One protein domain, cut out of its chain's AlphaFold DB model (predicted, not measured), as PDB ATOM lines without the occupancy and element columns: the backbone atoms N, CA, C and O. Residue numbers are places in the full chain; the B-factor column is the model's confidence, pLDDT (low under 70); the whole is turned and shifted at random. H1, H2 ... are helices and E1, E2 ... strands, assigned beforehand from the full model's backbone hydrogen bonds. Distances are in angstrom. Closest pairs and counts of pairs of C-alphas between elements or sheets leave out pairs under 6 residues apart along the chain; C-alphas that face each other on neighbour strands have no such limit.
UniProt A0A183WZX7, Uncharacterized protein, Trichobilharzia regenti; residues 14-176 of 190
ATOM      1  N   TYR A  14       0.955 -29.358 -30.210       33.25
ATOM      2  CA  TYR A  14       0.317 -30.664 -30.436       33.25
ATOM      3  C   TYR A  14       1.235 -31.809 -30.006       33.25
ATOM      4  O   TYR A  14       2.351 -31.934 -30.498       33.25
ATOM      5  N   ASN A  15       0.769 -32.685 -29.110       35.00
ATOM      6  CA  ASN A  15       1.482 -33.921 -28.790       35.00
ATOM      7  C   ASN A  15       0.938 -35.090 -29.617       35.00
ATOM      8  O   ASN A  15      -0.121 -35.640 -29.304       35.00
ATOM      9  N   CYS A  16       1.695 -35.467 -30.648       28.80
ATOM     10  CA  CYS A  16       1.383 -36.557 -31.572       28.80
ATOM     11  C   CYS A  16       1.615 -37.965 -30.988       28.80
ATOM     12  O   CYS A  16       1.134 -38.932 -31.568       28.80
ATOM     13  N   ASP A  17       2.296 -38.097 -29.840       28.62
ATOM     14  CA  ASP A  17       2.596 -39.398 -29.209       28.62
ATOM     15  C   ASP A  17       1.413 -39.953 -28.383       28.62
ATOM     16  O   ASP A  17       1.472 -41.068 -27.862       28.62
ATOM     17  N   ARG A  18       0.320 -39.193 -28.228       32.25
ATOM     18  CA  ARG A  18      -0.929 -39.673 -27.610       32.25
ATOM     19  C   ARG A  18      -1.976 -39.900 -28.691       32.25
ATOM     20  O   ARG A  18      -2.092 -39.089 -29.599       32.25
ATOM     21  N   ASN A  19      -2.760 -40.974 -28.571       29.70
ATOM     22  CA  ASN A  19      -3.918 -41.210 -29.430       29.70
ATOM     23  C   ASN A  19      -5.217 -41.057 -28.608       29.70
ATOM     24  O   ASN A  19      -5.429 -41.846 -27.682       29.70
ATOM     25  N   PRO A  20      -6.068 -40.052 -28.888       39.25
ATOM     26  CA  PRO A  20      -5.899 -39.019 -29.914       39.25
ATOM     27  C   PRO A  20      -4.826 -37.977 -29.539       39.25
ATOM     28  O   PRO A  20      -4.554 -37.794 -28.342       39.25
ATOM     29  N   PRO A  21      -4.233 -37.283 -30.535       42.16
ATOM     30  CA  PRO A  21      -3.253 -36.231 -30.293       42.16
ATOM     31  C   PRO A  21      -3.876 -35.163 -29.399       42.16
ATOM     32  O   PRO A  21      -4.917 -34.583 -29.720       42.16
ATOM     33  N   ARG A  22      -3.272 -34.934 -28.231       49.38
ATOM     34  CA  ARG A  22      -3.758 -33.928 -27.282       49.38
ATOM     35  C   ARG A  22      -3.036 -32.615 -27.541       49.38
ATOM     36  O   ARG A  22      -1.806 -32.589 -27.582       49.38
ATOM     37  N   ARG A  23      -3.806 -31.531 -27.657       57.22
ATOM     38  CA  ARG A  23      -3.283 -30.174 -27.483       57.22
ATOM     39  C   ARG A  23      -2.695 -30.070 -26.082       57.22
ATOM     40  O   ARG A  23      -3.371 -30.372 -25.099       57.22
ATOM     41  N   ILE A  24      -1.434 -29.695 -26.017       61.81
ATOM     42  CA  ILE A  24      -0.706 -29.361 -24.810       61.81
ATOM     43  C   ILE A  24      -0.452 -27.865 -24.877       61.81
ATOM     44  O   ILE A  24       0.280 -27.379 -25.729       61.81
ATOM     45  N   SER A  25      -1.073 -27.133 -23.970       70.69
ATOM     46  CA  SER A  25      -0.814 -25.713 -23.784       70.69
ATOM     47  C   SER A  25      -0.291 -25.561 -22.367       70.69
ATOM     48  O   SER A  25      -0.861 -26.144 -21.439       70.69
ATOM     49  N   PHE A  26       0.813 -24.831 -22.204       75.38
ATOM     50  CA  PHE A  26       1.378 -24.547 -20.891       75.38
ATOM     51  C   PHE A  26       1.305 -23.061 -20.564       75.38
ATOM     52  O   PHE A  26       1.583 -22.198 -21.399       75.38
ATOM     53  N   CYS A  27       0.992 -22.778 -19.304       77.12
ATOM     54  CA  CYS A  27       1.316 -21.515 -18.661       77.12
ATOM     55  C   CYS A  27       2.679 -21.660 -17.979       77.12
ATOM     56  O   CYS A  27       2.852 -22.539 -17.131       77.12
ATOM     57  N   VAL A  28       3.637 -20.807 -18.350       80.38
ATOM     58  CA  VAL A  28       4.998 -20.819 -17.797       80.38
ATOM     59  C   VAL A  28       5.137 -19.719 -16.754       80.38
ATOM     60  O   VAL A  28       4.899 -18.549 -17.043       80.38
ATOM     61  N   CYS A  29       5.535 -20.098 -15.543       81.19
ATOM     62  CA  CYS A  29       5.838 -19.179 -14.451       81.19
ATOM     63  C   CYS A  29       7.309 -19.325 -14.061       81.19
ATOM     64  O   CYS A  29       7.760 -20.427 -13.752       81.19
ATOM     65  N   ALA A  30       8.049 -18.218 -14.040       79.12
ATOM     66  CA  ALA A  30       9.407 -18.189 -13.513       79.12
ATOM     67  C   ALA A  30       9.393 -17.822 -12.024       79.12
ATOM     68  O   ALA A  30       8.778 -16.836 -11.616       79.12
ATOM     69  N   GLU A  31      10.098 -18.605 -11.214       75.56
ATOM     70  CA  GLU A  31      10.269 -18.376  -9.787       75.56
ATOM     71  C   GLU A  31      11.759 -18.292  -9.446       75.56
ATOM     72  O   GLU A  31      12.535 -19.199  -9.743       75.56
ATOM     73  N   GLN A  32      12.164 -17.214  -8.766       67.25
ATOM     74  CA  GLN A  32      13.575 -16.919  -8.470       67.25
ATOM     75  C   GLN A  32      14.316 -18.041  -7.728       67.25
ATOM     76  O   GLN A  32      15.534 -18.133  -7.848       67.25
ATOM     77  N   LYS A  33      13.609 -18.862  -6.942       67.50
ATOM     78  CA  LYS A  33      14.206 -19.941  -6.139       67.50
ATOM     79  C   LYS A  33      14.035 -21.334  -6.744       67.50
ATOM     80  O   LYS A  33      14.828 -22.212  -6.423       67.50
ATOM     81  N   SER A  34      13.023 -21.533  -7.586       67.00
ATOM     82  CA  SER A  34      12.591 -22.872  -8.018       67.00
ATOM     83  C   SER A  34      12.756 -23.114  -9.520       67.00
ATOM     84  O   SER A  34      12.564 -24.238  -9.973       67.00
ATOM     85  N   GLY A  35      13.132 -22.089 -10.292       85.81
ATOM     86  CA  GLY A  35      13.307 -22.186 -11.738       85.81
ATOM     87  C   GLY A  35      12.006 -21.924 -12.503       85.81
ATOM     88  O   GLY A  35      11.365 -20.898 -12.281       85.81
ATOM     89  N   LEU A  36      11.623 -22.811 -13.426       89.00
ATOM     90  CA  LEU A  36      10.371 -22.711 -14.187       89.00
ATOM     91  C   LEU A  36       9.336 -23.716 -13.721       89.00
ATOM     92  O   LEU A  36       9.626 -24.898 -13.546       89.00
ATOM     93  N   LEU A  37       8.101 -23.243 -13.629       88.69
ATOM     94  CA  LEU A  37       6.924 -24.043 -13.346       88.69
ATOM     95  C   LEU A  37       6.012 -24.004 -14.571       88.69
ATOM     96  O   LEU A  37       5.613 -22.924 -15.015       88.69
ATOM     97  N   LEU A  38       5.688 -25.172 -15.118       88.00
ATOM     98  CA  LEU A  38       4.763 -25.308 -16.233       88.00
ATOM     99  C   LEU A  38       3.475 -25.949 -15.742       88.00
ATOM    100  O   LEU A  38       3.473 -27.065 -15.214       88.00
ATOM    101  N   TYR A  39       2.377 -25.239 -15.960       84.19
ATOM    102  CA  TYR A  39       1.033 -25.695 -15.647       84.19
ATOM    103  C   TYR A  39       0.270 -25.944 -16.937       84.19
ATOM    104  O   TYR A  39       0.348 -25.131 -17.856       84.19
ATOM    105  N   ASP A  40      -0.491 -27.031 -17.004       84.06
ATOM    106  CA  ASP A  40      -1.489 -27.228 -18.049       84.06
ATOM    107  C   ASP A  40      -2.402 -25.997 -18.092       84.06
ATOM    108  O   ASP A  40      -2.948 -25.578 -17.070       84.06
ATOM    109  N   THR A  41      -2.533 -25.377 -19.264       79.44
ATOM    110  CA  THR A  41      -3.235 -24.098 -19.399       79.44
ATOM    111  C   THR A  41      -4.680 -24.193 -18.937       79.44
ATOM    112  O   THR A  41      -5.173 -23.243 -18.334       79.44
ATOM    113  N   LYS A  42      -5.366 -25.319 -19.169       79.44
ATOM    114  CA  LYS A  42      -6.757 -25.473 -18.736       79.44
ATOM    115  C   LYS A  42      -6.834 -25.482 -17.210       79.44
ATOM    116  O   LYS A  42      -7.577 -24.687 -16.642       79.44
ATOM    117  N   GLN A  43      -6.008 -26.302 -16.560       77.12
ATOM    118  CA  GLN A  43      -5.936 -26.356 -15.095       77.12
ATOM    119  C   GLN A  43      -5.525 -25.007 -14.495       77.12
ATOM    120  O   GLN A  43      -6.085 -24.572 -13.491       77.12
ATOM    121  N   TYR A  44      -4.578 -24.314 -15.131       75.56
ATOM    122  CA  TYR A  44      -4.119 -23.006 -14.681       75.56
ATOM    123  C   TYR A  44      -5.214 -21.938 -14.785       75.56
ATOM    124  O   TYR A  44      -5.389 -21.138 -13.867       75.56
ATOM    125  N   LEU A  45      -5.973 -21.913 -15.883       76.44
ATOM    126  CA  LEU A  45      -7.069 -20.959 -16.075       76.44
ATOM    127  C   LEU A  45      -8.232 -21.216 -15.111       76.44
ATOM    128  O   LEU A  45      -8.774 -20.264 -14.554       76.44
ATOM    129  N   GLU A  46      -8.578 -22.482 -14.870       78.25
ATOM    130  CA  GLU A  46      -9.589 -22.862 -13.878       78.25
ATOM    131  C   GLU A  46      -9.166 -22.427 -12.464       78.25
ATOM    132  O   GLU A  46      -9.932 -21.773 -11.755       78.25
ATOM    133  N   ALA A  47      -7.917 -22.701 -12.081       71.50
ATOM    134  CA  ALA A  47      -7.386 -22.345 -10.767       71.50
ATOM    135  C   ALA A  47      -7.228 -20.828 -10.566       71.50
ATOM    136  O   ALA A  47      -7.590 -20.300  -9.517       71.50
ATOM    137  N   THR A  48      -6.714 -20.096 -11.562       70.94
ATOM    138  CA  THR A  48      -6.583 -18.629 -11.469       70.94
ATOM    139  C   THR A  48      -7.939 -17.934 -11.420       70.94
ATOM    140  O   THR A  48      -8.085 -16.970 -10.672       70.94
ATOM    141  N   GLY A  49      -8.937 -18.441 -12.154       68.94
ATOM    142  CA  GLY A  49     -10.314 -17.951 -12.082       68.94
ATOM    143  C   GLY A  49     -10.947 -18.149 -10.702       68.94
ATOM    144  O   GLY A  49     -11.680 -17.279 -10.245       68.94
ATOM    145  N   ALA A  50     -10.624 -19.249 -10.018       62.22
ATOM    146  CA  ALA A  50     -11.121 -19.536  -8.674       62.22
ATOM    147  C   ALA A  50     -10.399 -18.758  -7.556       62.22
ATOM    148  O   ALA A  50     -10.967 -18.564  -6.484       62.22
ATOM    149  N   CYS A  51      -9.149 -18.339  -7.775       57.81
ATOM    150  CA  CYS A  51      -8.297 -17.744  -6.738       57.81
ATOM    151  C   CYS A  51      -8.051 -16.230  -6.884       57.81
ATOM    152  O   CYS A  51      -7.234 -15.703  -6.135       57.81
ATOM    153  N   GLU A  52      -8.674 -15.545  -7.854       63.31
ATOM    154  CA  GLU A  52      -8.413 -14.123  -8.193       63.31
ATOM    155  C   GLU A  52      -6.914 -13.784  -8.373       63.31
ATOM    156  O   GLU A  52      -6.472 -12.642  -8.229       63.31
ATOM    157  N   LEU A  53      -6.095 -14.788  -8.698       59.09
ATOM    158  CA  LEU A  53      -4.650 -14.636  -8.829       59.09
ATOM    159  C   LEU A  53      -4.297 -13.992 -10.171       59.09
ATOM    160  O   LEU A  53      -4.864 -14.311 -11.221       59.09
ATOM    161  N   ARG A  54      -3.287 -13.116 -10.151       55.94
ATOM    162  CA  ARG A  54      -2.691 -12.562 -11.370       55.94
ATOM    163  C   ARG A  54      -2.125 -13.714 -12.215       55.94
ATOM    164  O   ARG A  54      -1.405 -14.566 -11.698       55.94
ATOM    165  N   ARG A  55      -2.455 -13.732 -13.513       62.22
ATOM    166  CA  ARG A  55      -2.178 -14.828 -14.475       62.22
ATOM    167  C   ARG A  55      -0.693 -15.043 -14.817       62.22
ATOM    168  O   ARG A  55      -0.380 -15.680 -15.818       62.22
ATOM    169  N   ASP A  56       0.204 -14.481 -14.021       60.44
ATOM    170  CA  ASP A  56       1.653 -14.536 -14.175       60.44
ATOM    171  C   ASP A  56       2.385 -15.028 -12.920       60.44
ATOM    172  O   ASP A  56       3.614 -14.957 -12.843       60.44
ATOM    173  N   LYS A  57       1.642 -15.524 -11.924       67.81
ATOM    174  CA  LYS A  57       2.204 -16.042 -10.677       67.81
ATOM    175  C   LYS A  57       2.047 -17.558 -10.563       67.81
ATOM    176  O   LYS A  57       1.058 -18.113 -11.054       67.81
ATOM    177  N   PRO A  58       2.997 -18.230  -9.884       70.88
ATOM    178  CA  PRO A  58       2.813 -19.603  -9.439       70.88
ATOM    179  C   PRO A  58       1.499 -19.768  -8.678       70.88
ATOM    180  O   PRO A  58       1.090 -18.884  -7.923       70.88
ATOM    181  N   LEU A  59       0.858 -20.920  -8.850       73.88
ATOM    182  CA  LEU A  59      -0.338 -21.267  -8.092       73.88
ATOM    183  C   LEU A  59       0.082 -21.853  -6.734       73.88
ATOM    184  O   LEU A  59       0.622 -22.958  -6.711       73.88
ATOM    185  N   PRO A  60      -0.183 -21.177  -5.600       70.50
ATOM    186  CA  PRO A  60       0.369 -21.565  -4.296       70.50
ATOM    187  C   PRO A  60      -0.117 -22.938  -3.810       70.50
ATOM    188  O   PRO A  60       0.625 -23.658  -3.153       70.50
ATOM    189  N   ASN A  61      -1.343 -23.323  -4.179       74.69
ATOM    190  CA  ASN A  61      -1.965 -24.583  -3.754       74.69
ATOM    191  C   ASN A  61      -2.041 -25.637  -4.870       74.69
ATOM    192  O   ASN A  61      -2.697 -26.661  -4.693       74.69
ATOM    193  N   HIS A  62      -1.412 -25.396  -6.026       78.38
ATOM    194  CA  HIS A  62      -1.477 -26.321  -7.157       78.38
ATOM    195  C   HIS A  62      -0.084 -26.781  -7.554       78.38
ATOM    196  O   HIS A  62       0.825 -25.981  -7.784       78.38
ATOM    197  N   LYS A  63       0.067 -28.099  -7.670       84.31
ATOM    198  CA  LYS A  63       1.313 -28.704  -8.123       84.31
ATOM    199  C   LYS A  63       1.496 -28.436  -9.628       84.31
ATOM    200  O   LYS A  63       0.570 -28.722 -10.387       84.31
ATOM    201  N   PRO A  64       2.661 -27.931 -10.071       86.50
ATOM    202  CA  PRO A  64       2.967 -27.799 -11.493       86.50
ATOM    203  C   PRO A  64       3.037 -29.170 -12.172       86.50
ATOM    204  O   PRO A  64       3.384 -30.178 -11.549       86.50
ATOM    205  N   ASN A  65       2.724 -29.208 -13.466       88.75
ATOM    206  CA  ASN A  65       2.827 -30.423 -14.272       88.75
ATOM    207  C   ASN A  65       4.289 -30.763 -14.561       88.75
ATOM    208  O   ASN A  65       4.645 -31.940 -14.578       88.75
ATOM    209  N   ILE A  66       5.114 -29.735 -14.783       90.31
ATOM    210  CA  ILE A  66       6.548 -29.873 -15.028       90.31
ATOM    211  C   ILE A  66       7.292 -28.795 -14.244       90.31
ATOM    212  O   ILE A  66       6.897 -27.627 -14.258       90.31
ATOM    213  N   THR A  67       8.387 -29.188 -13.600       91.88
ATOM    214  CA  THR A  67       9.317 -28.271 -12.933       91.88
ATOM    215  C   THR A  67      10.675 -28.324 -13.621       91.88
ATOM    216  O   THR A  67      11.200 -29.405 -13.875       91.88
ATOM    217  N   ILE A  68      11.271 -27.169 -13.906       93.62
ATOM    218  CA  ILE A  68      12.631 -27.075 -14.440       93.62
ATOM    219  C   ILE A  68      13.479 -26.291 -13.446       93.62
ATOM    220  O   ILE A  68      13.246 -25.098 -13.265       93.62
ATOM    221  N   SER A  69      14.472 -26.923 -12.823       94.31
ATOM    222  CA  SER A  69      15.419 -26.218 -11.958       94.31
ATOM    223  C   SER A  69      16.401 -25.391 -12.783       94.31
ATOM    224  O   SER A  69      16.846 -25.807 -13.850       94.31
ATOM    225  N   SER A  70      16.769 -24.218 -12.268       91.69
ATOM    226  CA  SER A  70      17.841 -23.393 -12.824       91.69
ATOM    227  C   SER A  70      18.737 -22.897 -11.701       91.69
ATOM    228  O   SER A  70      18.255 -22.438 -10.670       91.69
ATOM    229  N   ILE A  71      20.047 -22.979 -11.924       90.62
ATOM    230  CA  ILE A  71      21.057 -22.425 -11.015       90.62
ATOM    231  C   ILE A  71      21.157 -20.900 -11.188       90.62
ATOM    232  O   ILE A  71      21.412 -20.190 -10.219       90.62
ATOM    233  N   ASP A  72      20.976 -20.393 -12.413       90.12
ATOM    234  CA  ASP A  72      20.976 -18.950 -12.666       90.12
ATOM    235  C   ASP A  72      19.561 -18.366 -12.561       90.12
ATOM    236  O   ASP A  72      18.592 -19.033 -12.946       90.12
ATOM    237  N   PRO A  73      19.432 -17.095 -12.135       89.56
ATOM    238  CA  PRO A  73      18.167 -16.379 -12.187       89.56
ATOM    239  C   PRO A  73      17.628 -16.308 -13.617       89.56
ATOM    240  O   PRO A  73      18.329 -15.881 -14.539       89.56
ATOM    241  N   ILE A  74      16.365 -16.694 -13.779       89.12
ATOM    242  CA  ILE A  74      15.642 -16.584 -15.045       89.12
ATOM    243  C   ILE A  74      15.069 -15.174 -15.156       89.12
ATOM    244  O   ILE A  74      14.366 -14.712 -14.255       89.12
ATOM    245  N   CYS A  75      15.370 -14.495 -16.260       86.50
ATOM    246  CA  CYS A  75      14.917 -13.133 -16.527       86.50
ATOM    247  C   CYS A  75      13.867 -13.046 -17.640       86.50
ATOM    248  O   CYS A  75      13.128 -12.065 -17.676       86.50
ATOM    249  N   TRP A  76      13.773 -14.053 -18.514       87.12
ATOM    250  CA  TRP A  76      12.814 -14.068 -19.619       87.12
ATOM    251  C   TRP A  76      12.442 -15.494 -20.024       87.12
ATOM    252  O   TRP A  76      13.260 -16.411 -19.926       87.12
ATOM    253  N   THR A  77      11.226 -15.673 -20.540       90.12
ATOM    254  CA  THR A  77      10.811 -16.913 -21.209       90.12
ATOM    255  C   THR A  77       9.955 -16.610 -22.426       90.12
ATOM    256  O   THR A  77       9.138 -15.693 -22.383       90.12
ATOM    257  N   ALA A  78      10.114 -17.362 -23.514       89.06
ATOM    258  CA  ALA A  78       9.267 -17.199 -24.691       89.06
ATOM    259  C   ALA A  78       9.254 -18.442 -25.578       89.06
ATOM    260  O   ALA A  78      10.301 -19.035 -25.828       89.06
ATOM    261  N   PHE A  79       8.093 -18.793 -26.121       89.38
ATOM    262  CA  PHE A  79       7.987 -19.841 -27.135       89.38
ATOM    263  C   PHE A  79       8.170 -19.265 -28.530       89.38
ATOM    264  O   PHE A  79       7.762 -18.129 -28.782       89.38
ATOM    265  N   ASN A  80       8.796 -20.042 -29.405       91.12
ATOM    266  CA  ASN A  80       8.945 -19.697 -30.814       91.12
ATOM    267  C   ASN A  80       7.599 -19.753 -31.561       91.12
ATOM    268  O   ASN A  80       6.569 -20.130 -31.001       91.12
ATOM    269  N   SER A  81       7.608 -19.356 -32.835       87.38
ATOM    270  CA  SER A  81       6.393 -19.174 -33.642       87.38
ATOM    271  C   SER A  81       5.573 -20.449 -33.876       87.38
ATOM    272  O   SER A  81       4.374 -20.345 -34.121       87.38
ATOM    273  N   ASP A  82       6.178 -21.637 -33.776       88.12
ATOM    274  CA  ASP A  82       5.491 -22.933 -33.887       88.12
ATOM    275  C   ASP A  82       5.177 -23.590 -32.527       88.12
ATOM    276  O   ASP A  82       4.569 -24.660 -32.478       88.12
ATOM    277  N   GLY A  83       5.587 -22.963 -31.418       86.19
ATOM    278  CA  GLY A  83       5.376 -23.464 -30.061       86.19
ATOM    279  C   GLY A  83       6.235 -24.674 -29.668       86.19
ATOM    280  O   GLY A  83       6.078 -25.188 -28.560       86.19
ATOM    281  N   LEU A  84       7.147 -25.149 -30.520       88.12
ATOM    282  CA  LEU A  84       7.922 -26.375 -30.281       88.12
ATOM    283  C   LEU A  84       9.210 -26.141 -29.481       88.12
ATOM    284  O   LEU A  84       9.780 -27.091 -28.931       88.12
ATOM    285  N   THR A  85       9.664 -24.890 -29.393       91.00
ATOM    286  CA  THR A  85      10.869 -24.495 -28.657       91.00
ATOM    287  C   THR A  85      10.546 -23.425 -27.624       91.00
ATOM    288  O   THR A  85      10.030 -22.359 -27.951       91.00
ATOM    289  N   LEU A  86      10.928 -23.679 -26.374       92.56
ATOM    290  CA  LEU A  86      10.901 -22.697 -25.296       92.56
ATOM    291  C   LEU A  86      12.297 -22.085 -25.127       92.56
ATOM    292  O   LEU A  86      13.243 -22.786 -24.769       92.56
ATOM    293  N   ALA A  87      12.423 -20.778 -25.349       94.12
ATOM    294  CA  ALA A  87      13.573 -20.005 -24.896       94.12
ATOM    295  C   ALA A  87      13.426 -19.676 -23.408       94.12
ATOM    296  O   ALA A  87      12.410 -19.131 -22.975       94.12
ATOM    297  N   VAL A  88      14.471 -19.969 -22.642       94.31
ATOM    298  CA  VAL A  88      14.630 -19.597 -21.236       94.31
ATOM    299  C   VAL A  88      15.904 -18.781 -21.127       94.31
ATOM    300  O   VAL A  88      16.982 -19.271 -21.462       94.31
ATOM    301  N   LEU A  89      15.795 -17.528 -20.703       94.19
ATOM    302  CA  LEU A  89      16.943 -16.639 -20.611       94.19
ATOM    303  C   LEU A  89      17.348 -16.478 -19.161       94.19
ATOM    304  O   LEU A  89      16.513 -16.225 -18.288       94.19
ATOM    305  N   THR A  90      18.645 -16.602 -18.929       93.56
ATOM    306  CA  THR A  90      19.246 -16.434 -17.615       93.56
ATOM    307  C   THR A  90      20.257 -15.299 -17.642       93.56
ATOM    308  O   THR A  90      20.821 -14.948 -18.682       93.56
ATOM    309  N   SER A  91      20.451 -14.653 -16.496       90.94
ATOM    310  CA  SER A  91      21.455 -13.603 -16.330       90.94
ATOM    311  C   SER A  91      22.094 -13.729 -14.955       90.94
ATOM    312  O   SER A  91      21.427 -13.531 -13.939       90.94
ATOM    313  N   SER A  92      23.387 -14.052 -14.914       90.69
ATOM    314  CA  SER A  92      24.159 -14.128 -13.671       90.69
ATOM    315  C   SER A  92      25.545 -13.516 -13.816       90.69
ATOM    316  O   SER A  92      26.143 -13.546 -14.886       90.69
ATOM    317  N   GLU A  93      26.081 -12.986 -12.718       88.50
ATOM    318  CA  GLU A  93      27.425 -12.385 -12.697       88.50
ATOM    319  C   GLU A  93      28.514 -13.402 -13.092       88.50
ATOM    320  O   GLU A  93      29.517 -13.053 -13.705       88.50
ATOM    321  N   ASN A  94      28.297 -14.686 -12.785       88.50
ATOM    322  CA  ASN A  94      29.282 -15.742 -13.019       88.50
ATOM    323  C   ASN A  94      29.275 -16.252 -14.467       88.50
ATOM    324  O   ASN A  94      30.326 -16.594 -15.012       88.50
ATOM    325  N   ARG A  95      28.092 -16.367 -15.089       88.94
ATOM    326  CA  ARG A  95      27.938 -16.984 -16.420       88.94
ATOM    327  C   ARG A  95      27.509 -16.008 -17.513       88.94
ATOM    328  O   ARG A  95      27.531 -16.387 -18.685       88.94
ATOM    329  N   GLY A  96      27.224 -14.761 -17.153       92.31
ATOM    330  CA  GLY A  96      26.718 -13.734 -18.050       92.31
ATOM    331  C   GLY A  96      25.257 -13.971 -18.427       92.31
ATOM    332  O   GLY A  96      24.504 -14.621 -17.699       92.31
ATOM    333  N   ALA A  97      24.860 -13.431 -19.578       94.25
ATOM    334  CA  ALA A  97      23.561 -13.677 -20.185       94.25
ATOM    335  C   ALA A  97      23.611 -14.901 -21.108       94.25
ATOM    336  O   ALA A  97      24.430 -14.965 -22.038       94.25
ATOM    337  N   LEU A  98      22.709 -15.854 -20.874       95.81
ATOM    338  CA  LEU A  98      22.555 -17.067 -21.675       95.81
ATOM    339  C   LEU A  98      21.123 -17.177 -22.207       95.81
ATOM    340  O   LEU A  98      20.163 -16.832 -21.517       95.81
ATOM    341  N   VAL A  99      20.988 -17.717 -23.417       96.56
ATOM    342  CA  VAL A  99      19.716 -18.221 -23.951       96.56
ATOM    343  C   VAL A  99      19.783 -19.741 -23.947       96.56
ATOM    344  O   VAL A  99      20.688 -20.319 -24.548       96.56
ATOM    345  N   HIS A 100      18.818 -20.381 -23.295       95.81
ATOM    346  CA  HIS A 100      18.616 -21.825 -23.280       95.81
ATOM    347  C   HIS A 100      17.419 -22.170 -24.161       95.81
ATOM    348  O   HIS A 100      16.327 -21.654 -23.940       95.81
ATOM    349  N   LEU A 101      17.604 -23.045 -25.144       95.12
ATOM    350  CA  LEU A 101      16.531 -23.528 -26.004       95.12
ATOM    351  C   LEU A 101      16.142 -24.937 -25.572       95.12
ATOM    352  O   LEU A 101      16.955 -25.862 -25.647       95.12
ATOM    353  N   VAL A 102      14.900 -25.080 -25.125       92.81
ATOM    354  CA  VAL A 102      14.321 -26.327 -24.630       92.81
ATOM    355  C   VAL A 102      13.323 -26.855 -25.652       92.81
ATOM    356  O   VAL A 102      12.393 -26.152 -26.046       92.81
ATOM    357  N   ASN A 103      13.496 -28.110 -26.067       90.31
ATOM    358  CA  ASN A 103      12.541 -28.784 -26.938       90.31
ATOM    359  C   ASN A 103      11.299 -29.203 -26.131       90.31
ATOM    360  O   ASN A 103      11.396 -29.988 -25.183       90.31
ATOM    361  N   VAL A 104      10.124 -28.710 -26.521       87.88
ATOM    362  CA  VAL A 104       8.880 -28.940 -25.772       87.88
ATOM    363  C   VAL A 104       8.448 -30.408 -25.826       87.88
ATOM    364  O   VAL A 104       7.992 -30.943 -24.815       87.88
ATOM    365  N   HIS A 105       8.659 -31.112 -26.943       86.19
ATOM    366  CA  HIS A 105       8.354 -32.546 -27.039       86.19
ATOM    367  C   HIS A 105       9.195 -33.399 -26.089       86.19
ATOM    368  O   HIS A 105       8.713 -34.411 -25.579       86.19
ATOM    369  N   GLN A 106      10.447 -33.015 -25.849       85.19
ATOM    370  CA  GLN A 106      11.286 -33.683 -24.856       85.19
ATOM    371  C   GLN A 106      10.857 -33.312 -23.437       85.19
ATOM    372  O   GLN A 106      10.802 -34.181 -22.567       85.19
ATOM    373  N   LEU A 107      10.488 -32.048 -23.221       86.62
ATOM    374  CA  LEU A 107      10.062 -31.542 -21.923       86.62
ATOM    375  C   LEU A 107       8.801 -32.247 -21.408       86.62
ATOM    376  O   LEU A 107       8.775 -32.673 -20.259       86.62
ATOM    377  N   VAL A 108       7.785 -32.459 -22.253       85.88
ATOM    378  CA  VAL A 108       6.516 -33.108 -21.846       85.88
ATOM    379  C   VAL A 108       6.659 -34.570 -21.426       85.88
ATOM    380  O   VAL A 108       5.722 -35.147 -20.871       85.88
ATOM    381  N   LYS A 109       7.812 -35.186 -21.699       86.50
ATOM    382  CA  LYS A 109       8.138 -36.551 -21.267       86.50
ATOM    383  C   LYS A 109       8.703 -36.580 -19.842       86.50
ATOM    384  O   LYS A 109       8.919 -37.661 -19.305       86.50
ATOM    385  N   GLN A 110       8.922 -35.418 -19.227       86.12
ATOM    386  CA  GLN A 110       9.552 -35.266 -17.920       86.12
ATOM    387  C   GLN A 110       8.603 -34.566 -16.941       86.12
ATOM    388  O   GLN A 110       7.897 -33.631 -17.302       86.12
ATOM    389  N   ALA A 111       8.595 -35.011 -15.683       87.00
ATOM    390  CA  ALA A 111       7.886 -34.316 -14.601       87.00
ATOM    391  C   ALA A 111       8.773 -33.264 -13.909       87.00
ATOM    392  O   ALA A 111       8.279 -32.289 -13.352       87.00
ATOM    393  N   SER A 112      10.090 -33.478 -13.928       90.88
ATOM    394  CA  SER A 112      11.093 -32.595 -13.338       90.88
ATOM    395  C   SER A 112      12.388 -32.709 -14.131       90.88
ATOM    396  O   SER A 112      12.744 -33.815 -14.538       90.88
ATOM    397  N   ALA A 113      13.088 -31.594 -14.325       93.38
ATOM    398  CA  ALA A 113      14.304 -31.530 -15.128       93.38
ATOM    399  C   ALA A 113      15.268 -30.455 -14.620       93.38
ATOM    400  O   ALA A 113      14.831 -29.467 -14.037       93.38
ATOM    401  N   ASP A 114      16.562 -30.602 -14.905       93.81
ATOM    402  CA  ASP A 114      17.518 -29.501 -14.762       93.81
ATOM    403  C   ASP A 114      17.706 -28.775 -16.099       93.81
ATOM    404  O   ASP A 114      17.928 -29.427 -17.123       93.81
ATOM    405  N   LEU A 115      17.637 -27.439 -16.101       93.88
ATOM    406  CA  LEU A 115      17.682 -26.623 -17.317       93.88
ATOM    407  C   LEU A 115      18.912 -26.922 -18.181       93.88
ATOM    408  O   LEU A 115      18.793 -26.977 -19.406       93.88
ATOM    409  N   LEU A 116      20.086 -27.142 -17.581       91.75
ATOM    410  CA  LEU A 116      21.314 -27.409 -18.336       91.75
ATOM    411  C   LEU A 116      21.296 -28.790 -18.994       91.75
ATOM    412  O   LEU A 116      21.890 -28.965 -20.051       91.75
ATOM    413  N   SER A 117      20.591 -29.754 -18.399       91.62
ATOM    414  CA  SER A 117      20.485 -31.118 -18.933       91.62
ATOM    415  C   SER A 117      19.527 -31.260 -20.118       91.62
ATOM    416  O   SER A 117      19.664 -32.199 -20.898       91.62
ATOM    417  N   ILE A 118      18.563 -30.345 -20.263       91.50
ATOM    418  CA  ILE A 118      17.500 -30.427 -21.283       91.50
ATOM    419  C   ILE A 118      17.581 -29.333 -22.349       91.50
ATOM    420  O   ILE A 118      16.727 -29.275 -23.234       91.50
ATOM    421  N   SER A 119      18.554 -28.429 -22.240       92.88
ATOM    422  CA  SER A 119      18.690 -27.302 -23.157       92.88
ATOM    423  C   SER A 119      19.993 -27.348 -23.935       92.88
ATOM    424  O   SER A 119      21.042 -27.746 -23.434       92.88
ATOM    425  N   ARG A 120      19.931 -26.837 -25.161       92.69
ATOM    426  CA  ARG A 120      21.106 -26.285 -25.839       92.69
ATOM    427  C   ARG A 120      21.191 -24.806 -25.491       92.69
ATOM    428  O   ARG A 120      20.168 -24.123 -25.487       92.69
ATOM    429  N   SER A 121      22.381 -24.303 -25.187       94.00
ATOM    430  CA  SER A 121      22.540 -22.917 -24.746       94.00
ATOM    431  C   SER A 121      23.589 -22.161 -25.542       94.00
ATOM    432  O   SER A 121      24.531 -22.746 -26.074       94.00
ATOM    433  N   VAL A 122      23.405 -20.845 -25.627       95.25
ATOM    434  CA  VAL A 122      24.366 -19.919 -26.224       95.25
ATOM    435  C   VAL A 122      24.566 -18.730 -25.301       95.25
ATOM    436  O   VAL A 122      23.614 -18.219 -24.703       95.25
ATOM    437  N   ARG A 123      25.816 -18.279 -25.184       95.25
ATOM    438  CA  ARG A 123      26.122 -17.025 -24.507       95.25
ATOM    439  C   ARG A 123      25.821 -15.863 -25.440       95.25
ATOM    440  O   ARG A 123      26.339 -15.808 -26.551       95.25
ATOM    441  N   VAL A 124      24.996 -14.938 -24.963       94.25
ATOM    442  CA  VAL A 124      24.501 -13.806 -25.759       94.25
ATOM    443  C   VAL A 124      25.108 -12.473 -25.352       94.25
ATOM    444  O   VAL A 124      24.810 -11.473 -25.990       94.25
ATOM    445  N   CYS A 125      25.976 -12.461 -24.338       90.75
ATOM    446  CA  CYS A 125      26.852 -11.346 -23.978       90.75
ATOM    447  C   CYS A 125      28.319 -11.636 -24.344       90.75
ATOM    448  O   CYS A 125      28.760 -12.786 -24.329       90.75
ATOM    449  N   GLY A 126      29.103 -10.596 -24.607       84.69
ATOM    450  CA  GLY A 126      30.528 -10.687 -24.900       84.69
ATOM    451  C   GLY A 126      31.101  -9.354 -25.383       84.69
ATOM    452  O   GLY A 126      30.627  -8.785 -26.365       84.69
ATOM    453  N   GLY A 127      32.157  -8.886 -24.713       78.69
ATOM    454  CA  GLY A 127      32.859  -7.644 -25.052       78.69
ATOM    455  C   GLY A 127      32.284  -6.376 -24.411       78.69
ATOM    456  O   GLY A 127      32.896  -5.319 -24.542       78.69
ATOM    457  N   GLU A 128      31.158  -6.451 -23.696       83.31
ATOM    458  CA  GLU A 128      30.592  -5.305 -22.980       83.31
ATOM    459  C   GLU A 128      31.204  -5.146 -21.576       83.31
ATOM    460  O   GLU A 128      31.190  -6.100 -20.796       83.31
ATOM    461  N   PRO A 129      31.691  -3.948 -21.202       75.62
ATOM    462  CA  PRO A 129      32.194  -3.692 -19.852       75.62
ATOM    463  C   PRO A 129      31.064  -3.581 -18.814       75.62
ATOM    464  O   PRO A 129      31.262  -3.904 -17.646       75.62
ATOM    465  N   THR A 130      29.876  -3.132 -19.231       84.38
ATOM    466  CA  THR A 130      28.662  -2.997 -18.413       84.38
ATOM    467  C   THR A 130      27.419  -3.279 -19.268       84.38
ATOM    468  O   THR A 130      27.492  -3.289 -20.495       84.38
ATOM    469  N   GLY A 131      26.267  -3.537 -18.637       84.00
ATOM    470  CA  GLY A 131      25.004  -3.748 -19.361       84.00
ATOM    471  C   GLY A 131      24.924  -5.076 -20.126       84.00
ATOM    472  O   GLY A 131      24.238  -5.179 -21.137       84.00
ATOM    473  N   TRP A 132      25.620  -6.112 -19.664       90.31
ATOM    474  CA  TRP A 132      25.624  -7.440 -20.292       90.31
ATOM    475  C   TRP A 132      24.319  -8.229 -20.079       90.31
ATOM    476  O   TRP A 132      24.151  -9.300 -20.660       90.31
ATOM    477  N   ARG A 133      23.410  -7.735 -19.229       91.38
ATOM    478  CA  ARG A 133      22.135  -8.387 -18.914       91.38
ATOM    479  C   ARG A 133      21.161  -8.279 -20.079       91.38
ATOM    480  O   ARG A 133      21.193  -7.319 -20.850       91.38
ATOM    481  N   VAL A 134      20.276  -9.266 -20.176       90.25
ATOM    482  CA  VAL A 134      19.187  -9.271 -21.156       90.25
ATOM    483  C   VAL A 134      18.216  -8.140 -20.833       90.25
ATOM    484  O   VAL A 134      17.712  -8.059 -19.714       90.25
ATOM    485  N   ARG A 135      17.943  -7.298 -21.830       89.00
ATOM    486  CA  ARG A 135      16.905  -6.267 -21.781       89.00
ATOM    487  C   ARG A 135      15.627  -6.735 -22.468       89.00
ATOM    488  O   ARG A 135      14.548  -6.515 -21.933       89.00
ATOM    489  N   ASP A 136      15.757  -7.324 -23.655       88.56
ATOM    490  CA  ASP A 136      14.616  -7.745 -24.469       88.56
ATOM    491  C   ASP A 136      14.964  -8.977 -25.312       88.56
ATOM    492  O   ASP A 136      16.136  -9.259 -25.593       88.56
ATOM    493  N   PHE A 137      13.933  -9.711 -25.715       91.88
ATOM    494  CA  PHE A 137      14.039 -10.925 -26.505       91.88
ATOM    495  C   PHE A 137      12.828 -11.080 -27.422       91.88
ATOM    496  O   PHE A 137      11.682 -10.919 -27.001       91.88
ATOM    497  N   SER A 138      13.074 -11.477 -28.671       91.69
ATOM    498  CA  SER A 138      12.003 -11.733 -29.628       91.69
ATOM    499  C   SER A 138      12.330 -12.895 -30.556       91.69
ATOM    500  O   SER A 138      13.441 -13.004 -31.077       91.69
ATOM    501  N   TRP A 139      11.339 -13.749 -30.783       93.44
ATOM    502  CA  TRP A 139      11.368 -14.759 -31.835       93.44
ATOM    503  C   TRP A 139      11.007 -14.135 -33.181       93.44
ATOM    504  O   TRP A 139      10.170 -13.233 -33.247       93.44
ATOM    505  N   SER A 140      11.584 -14.648 -34.268       92.12
ATOM    506  CA  SER A 140      11.070 -14.335 -35.600       92.12
ATOM    507  C   SER A 140       9.640 -14.881 -35.734       92.12
ATOM    508  O   SER A 140       9.399 -16.052 -35.429       92.12
ATOM    509  N   PRO A 141       8.671 -14.071 -36.196       87.25
ATOM    510  CA  PRO A 141       7.286 -14.516 -36.330       87.25
ATOM    511  C   PRO A 141       7.093 -15.508 -37.486       87.25
ATOM    512  O   PRO A 141       6.107 -16.237 -37.507       87.25
ATOM    513  N   THR A 142       8.017 -15.537 -38.449       90.88
ATOM    514  CA  THR A 142       7.914 -16.348 -39.674       90.88
ATOM    515  C   THR A 142       8.962 -17.449 -39.768       90.88
ATOM    516  O   THR A 142       8.840 -18.317 -40.623       90.88
ATOM    517  N   ASP A 143       9.990 -17.414 -38.920       93.00
ATOM    518  CA  ASP A 143      11.059 -18.411 -38.900       93.00
ATOM    519  C   ASP A 143      11.252 -18.949 -37.469       93.00
ATOM    520  O   ASP A 143      11.812 -18.246 -36.624       93.00
ATOM    521  N   PRO A 144      10.804 -20.183 -37.171       91.50
ATOM    522  CA  PRO A 144      10.832 -20.733 -35.818       91.50
ATOM    523  C   PRO A 144      12.245 -20.995 -35.286       91.50
ATOM    524  O   PRO A 144      12.380 -21.306 -34.098       91.50
ATOM    525  N   THR A 145      13.284 -20.890 -36.124       94.12
ATOM    526  CA  THR A 145      14.673 -21.135 -35.723       94.12
ATOM    527  C   THR A 145      15.488 -19.872 -35.464       94.12
ATOM    528  O   THR A 145      16.631 -19.957 -35.012       94.12
ATOM    529  N   THR A 146      14.895 -18.700 -35.684       95.38
ATOM    530  CA  THR A 146      15.585 -17.412 -35.603       95.38
ATOM    531  C   THR A 146      15.062 -16.567 -34.443       95.38
ATOM    532  O   THR A 146      13.854 -16.420 -34.252       95.38
ATOM    533  N   PHE A 147      15.971 -15.958 -33.679       95.50
ATOM    534  CA  PHE A 147      15.625 -15.057 -32.578       95.50
ATOM    535  C   PHE A 147      16.613 -13.903 -32.428       95.50
ATOM    536  O   PHE A 147      17.764 -13.970 -32.858       95.50
ATOM    537  N   VAL A 148      16.157 -12.840 -31.771       95.06
ATOM    538  CA  VAL A 148      16.932 -11.641 -31.463       95.06
ATOM    539  C   VAL A 148      16.990 -11.437 -29.955       95.06
ATOM    540  O   VAL A 148      15.994 -11.603 -29.253       95.06
ATOM    541  N   VAL A 149      18.162 -11.038 -29.467       93.75
ATOM    542  CA  VAL A 149      18.384 -10.615 -28.081       93.75
ATOM    543  C   VAL A 149      18.895  -9.182 -28.084       93.75
ATOM    544  O   VAL A 149      19.843  -8.868 -28.805       93.75
ATOM    545  N   ALA A 150      18.308  -8.339 -27.239       91.62
ATOM    546  CA  ALA A 150      18.824  -7.018 -26.917       91.62
ATOM    547  C   ALA A 150      19.357  -7.001 -25.480       91.62
ATOM    548  O   ALA A 150      18.697  -7.477 -24.552       91.62
ATOM    549  N   LEU A 151      20.544  -6.435 -25.288       91.00
ATOM    550  CA  LEU A 151      21.165  -6.274 -23.976       91.00
ATOM    551  C   LEU A 151      20.970  -4.862 -23.419       91.00
ATOM    552  O   LEU A 151      20.696  -3.905 -24.147       91.00
ATOM    553  N   GLU A 152      21.168  -4.709 -22.111       89.31
ATOM    554  CA  GLU A 152      21.152  -3.406 -21.439       89.31
ATOM    555  C   GLU A 152      22.241  -2.447 -21.943       89.31
ATOM    556  O   GLU A 152      22.083  -1.233 -21.841       89.31
ATOM    557  N   SER A 153      23.312  -2.967 -22.535       88.12
ATOM    558  CA  SER A 153      24.361  -2.194 -23.200       88.12
ATOM    559  C   SER A 153      23.897  -1.537 -24.504       88.12
ATOM    560  O   SER A 153      24.601  -0.680 -25.031       88.12
ATOM    561  N   GLY A 154      22.740  -1.940 -25.043       85.94
ATOM    562  CA  GLY A 154      22.265  -1.561 -26.376       85.94
ATOM    563  C   GLY A 154      22.688  -2.529 -27.484       85.94
ATOM    564  O   GLY A 154      22.217  -2.396 -28.609       85.94
ATOM    565  N   ALA A 155      23.526  -3.532 -27.190       88.00
ATOM    566  CA  ALA A 155      23.883  -4.553 -28.170       88.00
ATOM    567  C   ALA A 155      22.650  -5.370 -28.589       88.00
ATOM    568  O   ALA A 155      21.924  -5.884 -27.736       88.00
ATOM    569  N   VAL A 156      22.453  -5.529 -29.899       91.62
ATOM    570  CA  VAL A 156      21.388  -6.359 -30.479       91.62
ATOM    571  C   VAL A 156      22.010  -7.443 -31.342       91.62
ATOM    572  O   VAL A 156      22.797  -7.155 -32.245       91.62
ATOM    573  N   ARG A 157      21.660  -8.695 -31.056       93.81
ATOM    574  CA  ARG A 157      22.240  -9.883 -31.688       93.81
ATOM    575  C   ARG A 157      21.148 -10.781 -32.248       93.81
ATOM    576  O   ARG A 157      20.188 -11.089 -31.547       93.81
ATOM    577  N   LEU A 158      21.326 -11.199 -33.495       95.88
ATOM    578  CA  LEU A 158      20.467 -12.115 -34.233       95.88
ATOM    579  C   LEU A 158      21.114 -13.499 -34.259       95.88
ATOM    580  O   LEU A 158      22.241 -13.655 -34.735       95.88
ATOM    581  N   PHE A 159      20.381 -14.502 -33.799       96.69
ATOM    582  CA  PHE A 159      20.816 -15.890 -33.761       96.69
ATOM    583  C   PHE A 159      19.899 -16.780 -34.594       96.69
ATOM    584  O   PHE A 159      18.710 -16.500 -34.738       96.69
ATOM    585  N   ASN A 160      20.460 -17.880 -35.087       95.06
ATOM    586  CA  ASN A 160      19.731 -18.970 -35.729       95.06
ATOM    587  C   ASN A 160      20.290 -20.318 -35.243       95.06
ATOM    588  O   ASN A 160      21.464 -20.416 -34.873       95.06
ATOM    589  N   PHE A 161      19.475 -21.363 -35.239       92.88
ATOM    590  CA  PHE A 161      19.876 -22.738 -34.957       92.88
ATOM    591  C   PHE A 161      19.299 -23.714 -35.988       92.88
ATOM    592  O   PHE A 161      18.247 -23.473 -36.561       92.88
ATOM    593  N   SER A 162      19.923 -24.879 -36.174       85.75
ATOM    594  CA  SER A 162      19.244 -25.969 -36.896       85.75
ATOM    595  C   SER A 162      18.185 -26.619 -36.000       85.75
ATOM    596  O   SER A 162      18.418 -26.816 -34.804       85.75
ATOM    597  N   SER A 163      17.027 -26.975 -36.557       71.31
ATOM    598  CA  SER A 163      15.996 -27.766 -35.868       71.31
ATOM    599  C   SER A 163      16.506 -29.132 -35.396       71.31
ATOM    600  O   SER A 163      15.923 -29.723 -34.486       71.31
ATOM    601  N   ASP A 164      17.606 -29.615 -35.972       70.81
ATOM    602  CA  ASP A 164      18.242 -30.861 -35.566       70.81
ATOM    603  C   ASP A 164      18.830 -30.739 -34.154       70.81
ATOM    604  O   ASP A 164      19.452 -29.736 -33.795       70.81
ATOM    605  N   ALA A 165      18.667 -31.785 -33.340       60.12
ATOM    606  CA  ALA A 165      19.071 -31.784 -31.930       60.12
ATOM    607  C   ALA A 165      20.583 -31.560 -31.705       60.12
ATOM    608  O   ALA A 165      20.985 -31.165 -30.613       60.12
ATOM    609  N   SER A 166      21.417 -31.786 -32.724       64.56
ATOM    610  CA  SER A 166      22.865 -31.536 -32.708       64.56
ATOM    611  C   SER A 166      23.261 -30.151 -33.234       64.56
ATOM    612  O   SER A 166      24.439 -29.792 -33.193       64.56
ATOM    613  N   GLY A 167      22.302 -29.376 -33.745       71.31
ATOM    614  CA  GLY A 167      22.538 -28.083 -34.365       71.31
ATOM    615  C   GLY A 167      23.045 -27.048 -33.370       71.31
ATOM    616  O   GLY A 167      22.346 -26.703 -32.411       71.31
ATOM    617  N   ALA A 168      24.243 -26.517 -33.630       84.62
ATOM    618  CA  ALA A 168      24.782 -25.387 -32.889       84.62
ATOM    619  C   ALA A 168      23.885 -24.151 -33.054       84.62
ATOM    620  O   ALA A 168      23.302 -23.918 -34.116       84.62
ATOM    621  N   ILE A 169      23.802 -23.343 -31.999       93.56
ATOM    622  CA  ILE A 169      23.203 -22.013 -32.081       93.56
ATOM    623  C   ILE A 169      24.282 -21.066 -32.603       93.56
ATOM    624  O   ILE A 169      25.379 -20.992 -32.048       93.56
ATOM    625  N   THR A 170      23.971 -20.352 -33.675       93.75
ATOM    626  CA  THR A 170      24.916 -19.520 -34.420       93.75
ATOM    627  C   THR A 170      24.512 -18.057 -34.348       93.75
ATOM    628  O   THR A 170      23.334 -17.724 -34.467       93.75
ATOM    629  N   LEU A 171      25.492 -17.178 -34.141       94.44
ATOM    630  CA  LEU A 171      25.309 -15.738 -34.294       94.44
ATOM    631  C   LEU A 171      25.326 -15.421 -35.792       94.44
ATOM    632  O   LEU A 171      26.353 -15.590 -36.444       94.44
ATOM    633  N   VAL A 172      24.192 -14.974 -36.325       93.19
ATOM    634  CA  VAL A 172      24.019 -14.677 -37.757       93.19
ATOM    635  C   VAL A 172      24.263 -13.201 -38.052       93.19
ATOM    636  O   VAL A 172      24.723 -12.844 -39.132       93.19
ATOM    637  N   GLY A 173      23.990 -12.329 -37.084       90.00
ATOM    638  CA  GLY A 173      24.217 -10.900 -37.238       90.00
ATOM    639  C   GLY A 173      24.228 -10.170 -35.908       90.00
ATOM    640  O   GLY A 173      23.685 -10.635 -34.908       90.00
ATOM    641  N   GLN A 174      24.846  -8.998 -35.898       90.62
ATOM    642  CA  GLN A 174      24.850  -8.096 -34.757       90.62
ATOM    643  C   GLN A 174      24.729  -6.664 -35.274       90.62
ATOM    644  O   GLN A 174      25.394  -6.296 -36.244       90.62
ATOM    645  N   LEU A 175      23.884  -5.859 -34.630       83.69
ATOM    646  CA  LEU A 175      23.844  -4.430 -34.920       83.69
ATOM    647  C   LEU A 175      25.120  -3.752 -34.397       83.69
ATOM    648  O   LEU A 175      25.645  -4.154 -33.351       83.69
ATOM    649  N   PRO A 176      25.623  -2.716 -35.094       71.19
ATOM    650  CA  PRO A 176      26.746  -1.929 -34.605       71.19
ATOM    651  C   PRO A 176      26.471  -1.411 -33.191       71.19
ATOM    652  O   PRO A 176      25.348  -1.024 -32.878       71.19
TER     653      PRO A 176
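This is residues 14 to 176 of the 190 residues of an uncharacterized protein of Trichobilharzia regenti (UniProt A0A183WZX7). Three small four-stranded sheets follow one another along the longest axis, with edge strand E2 of the first beside E5 of the second, and E5 beside E10 of the third. The second and third sheets are a sandwich, face to face; the first sheet ends the row, with H1 and E1 at its far end. The 163 printed residues hold named elements in the order E1 E2 E3 H1 E4 E5 E6 E7 H2 E8 H3 E9 E10 E11 E12 E13, and the class is mixed, helices and strands. The sheets are E2-E3-E4-E8, mixed, then E5-E6-E7-E9 and E10-E11-E12-E13, both antiparallel. The whole is compact, with a radius of gyration of the C-alphas of 16.4 A and spans of 48 by 33 by 27 A.

E1, residues 22 to 24, pairs with no named strand and runs on into E2, residues 26 to 31, at 27 degrees. E2 and E3, residues 35 to 40, form a hairpin, with N 29 and O 37 2.9 A apart. H1, residues 41 to 51, only grazes this sheet; the C-alphas of Phe 26 and Thr 41 are its closest to E2, at 4.9 A. E4, residues 66 to 69, is antiparallel to E3, with N 36 and O 68 at 2.8 A, and parallel to E8, residues 112 to 114, with N 113 and O 67 at 2.9 A. E5, residues 74 to 79, comes closest to E2 at the C-alphas of Ala 30 and Ile 74, 6.6 A. With E6, residues 85 to 92, and E7, residues 96 to 103, it forms a meander, each strand the antiparallel neighbour of the one before; N 78 and O 87 are 2.9 A apart, N 88 and O 100 2.8 A. H2, residues 104 to 107, only grazes the first two sheets. H3, residues 115 to 118, is on the second sheet, over E7, the C-alphas of Val 102 and Ile 118 being closest at 6.2 A. E9, residues 119 to 123, is antiparallel to E7, with N 101 and O 120 at 2.8 A. E10, residues 134 to 139, E11, residues 146 to 151, E12, residues 156 to 161, and E13, residues 169 to 174, form a second meander, strongly twisted; N 138 and O 148 are 3.0 A apart, N 149 and O 157 2.9 A, N 160 and O 170 2.9 A. The facing parts of the sandwich are 9.9 A apart centre to centre, the strands at 24 degrees. Every O i to N i+4 pair in H1 is within hydrogen-bond range; H2 and H3 are too short for one.

C-alpha 22 begins E1 at (-3.758, -33.928, -27.282), and C-alpha 174 ends E13 at (24.850, -8.096, -34.757). E6 measures 22.6 A, E7 22.5 A, and H1 15.0 A.

The C-alphas of Asn 19 and Pro 129 are farthest apart, 52.9 A. The printed part has no cut; the link from H1 to E4 is long. Mean pLDDT of the printed part is 82.3, with residues 14 to 24, 32 to 34, 49 to 57 and 165 to 166 under 70.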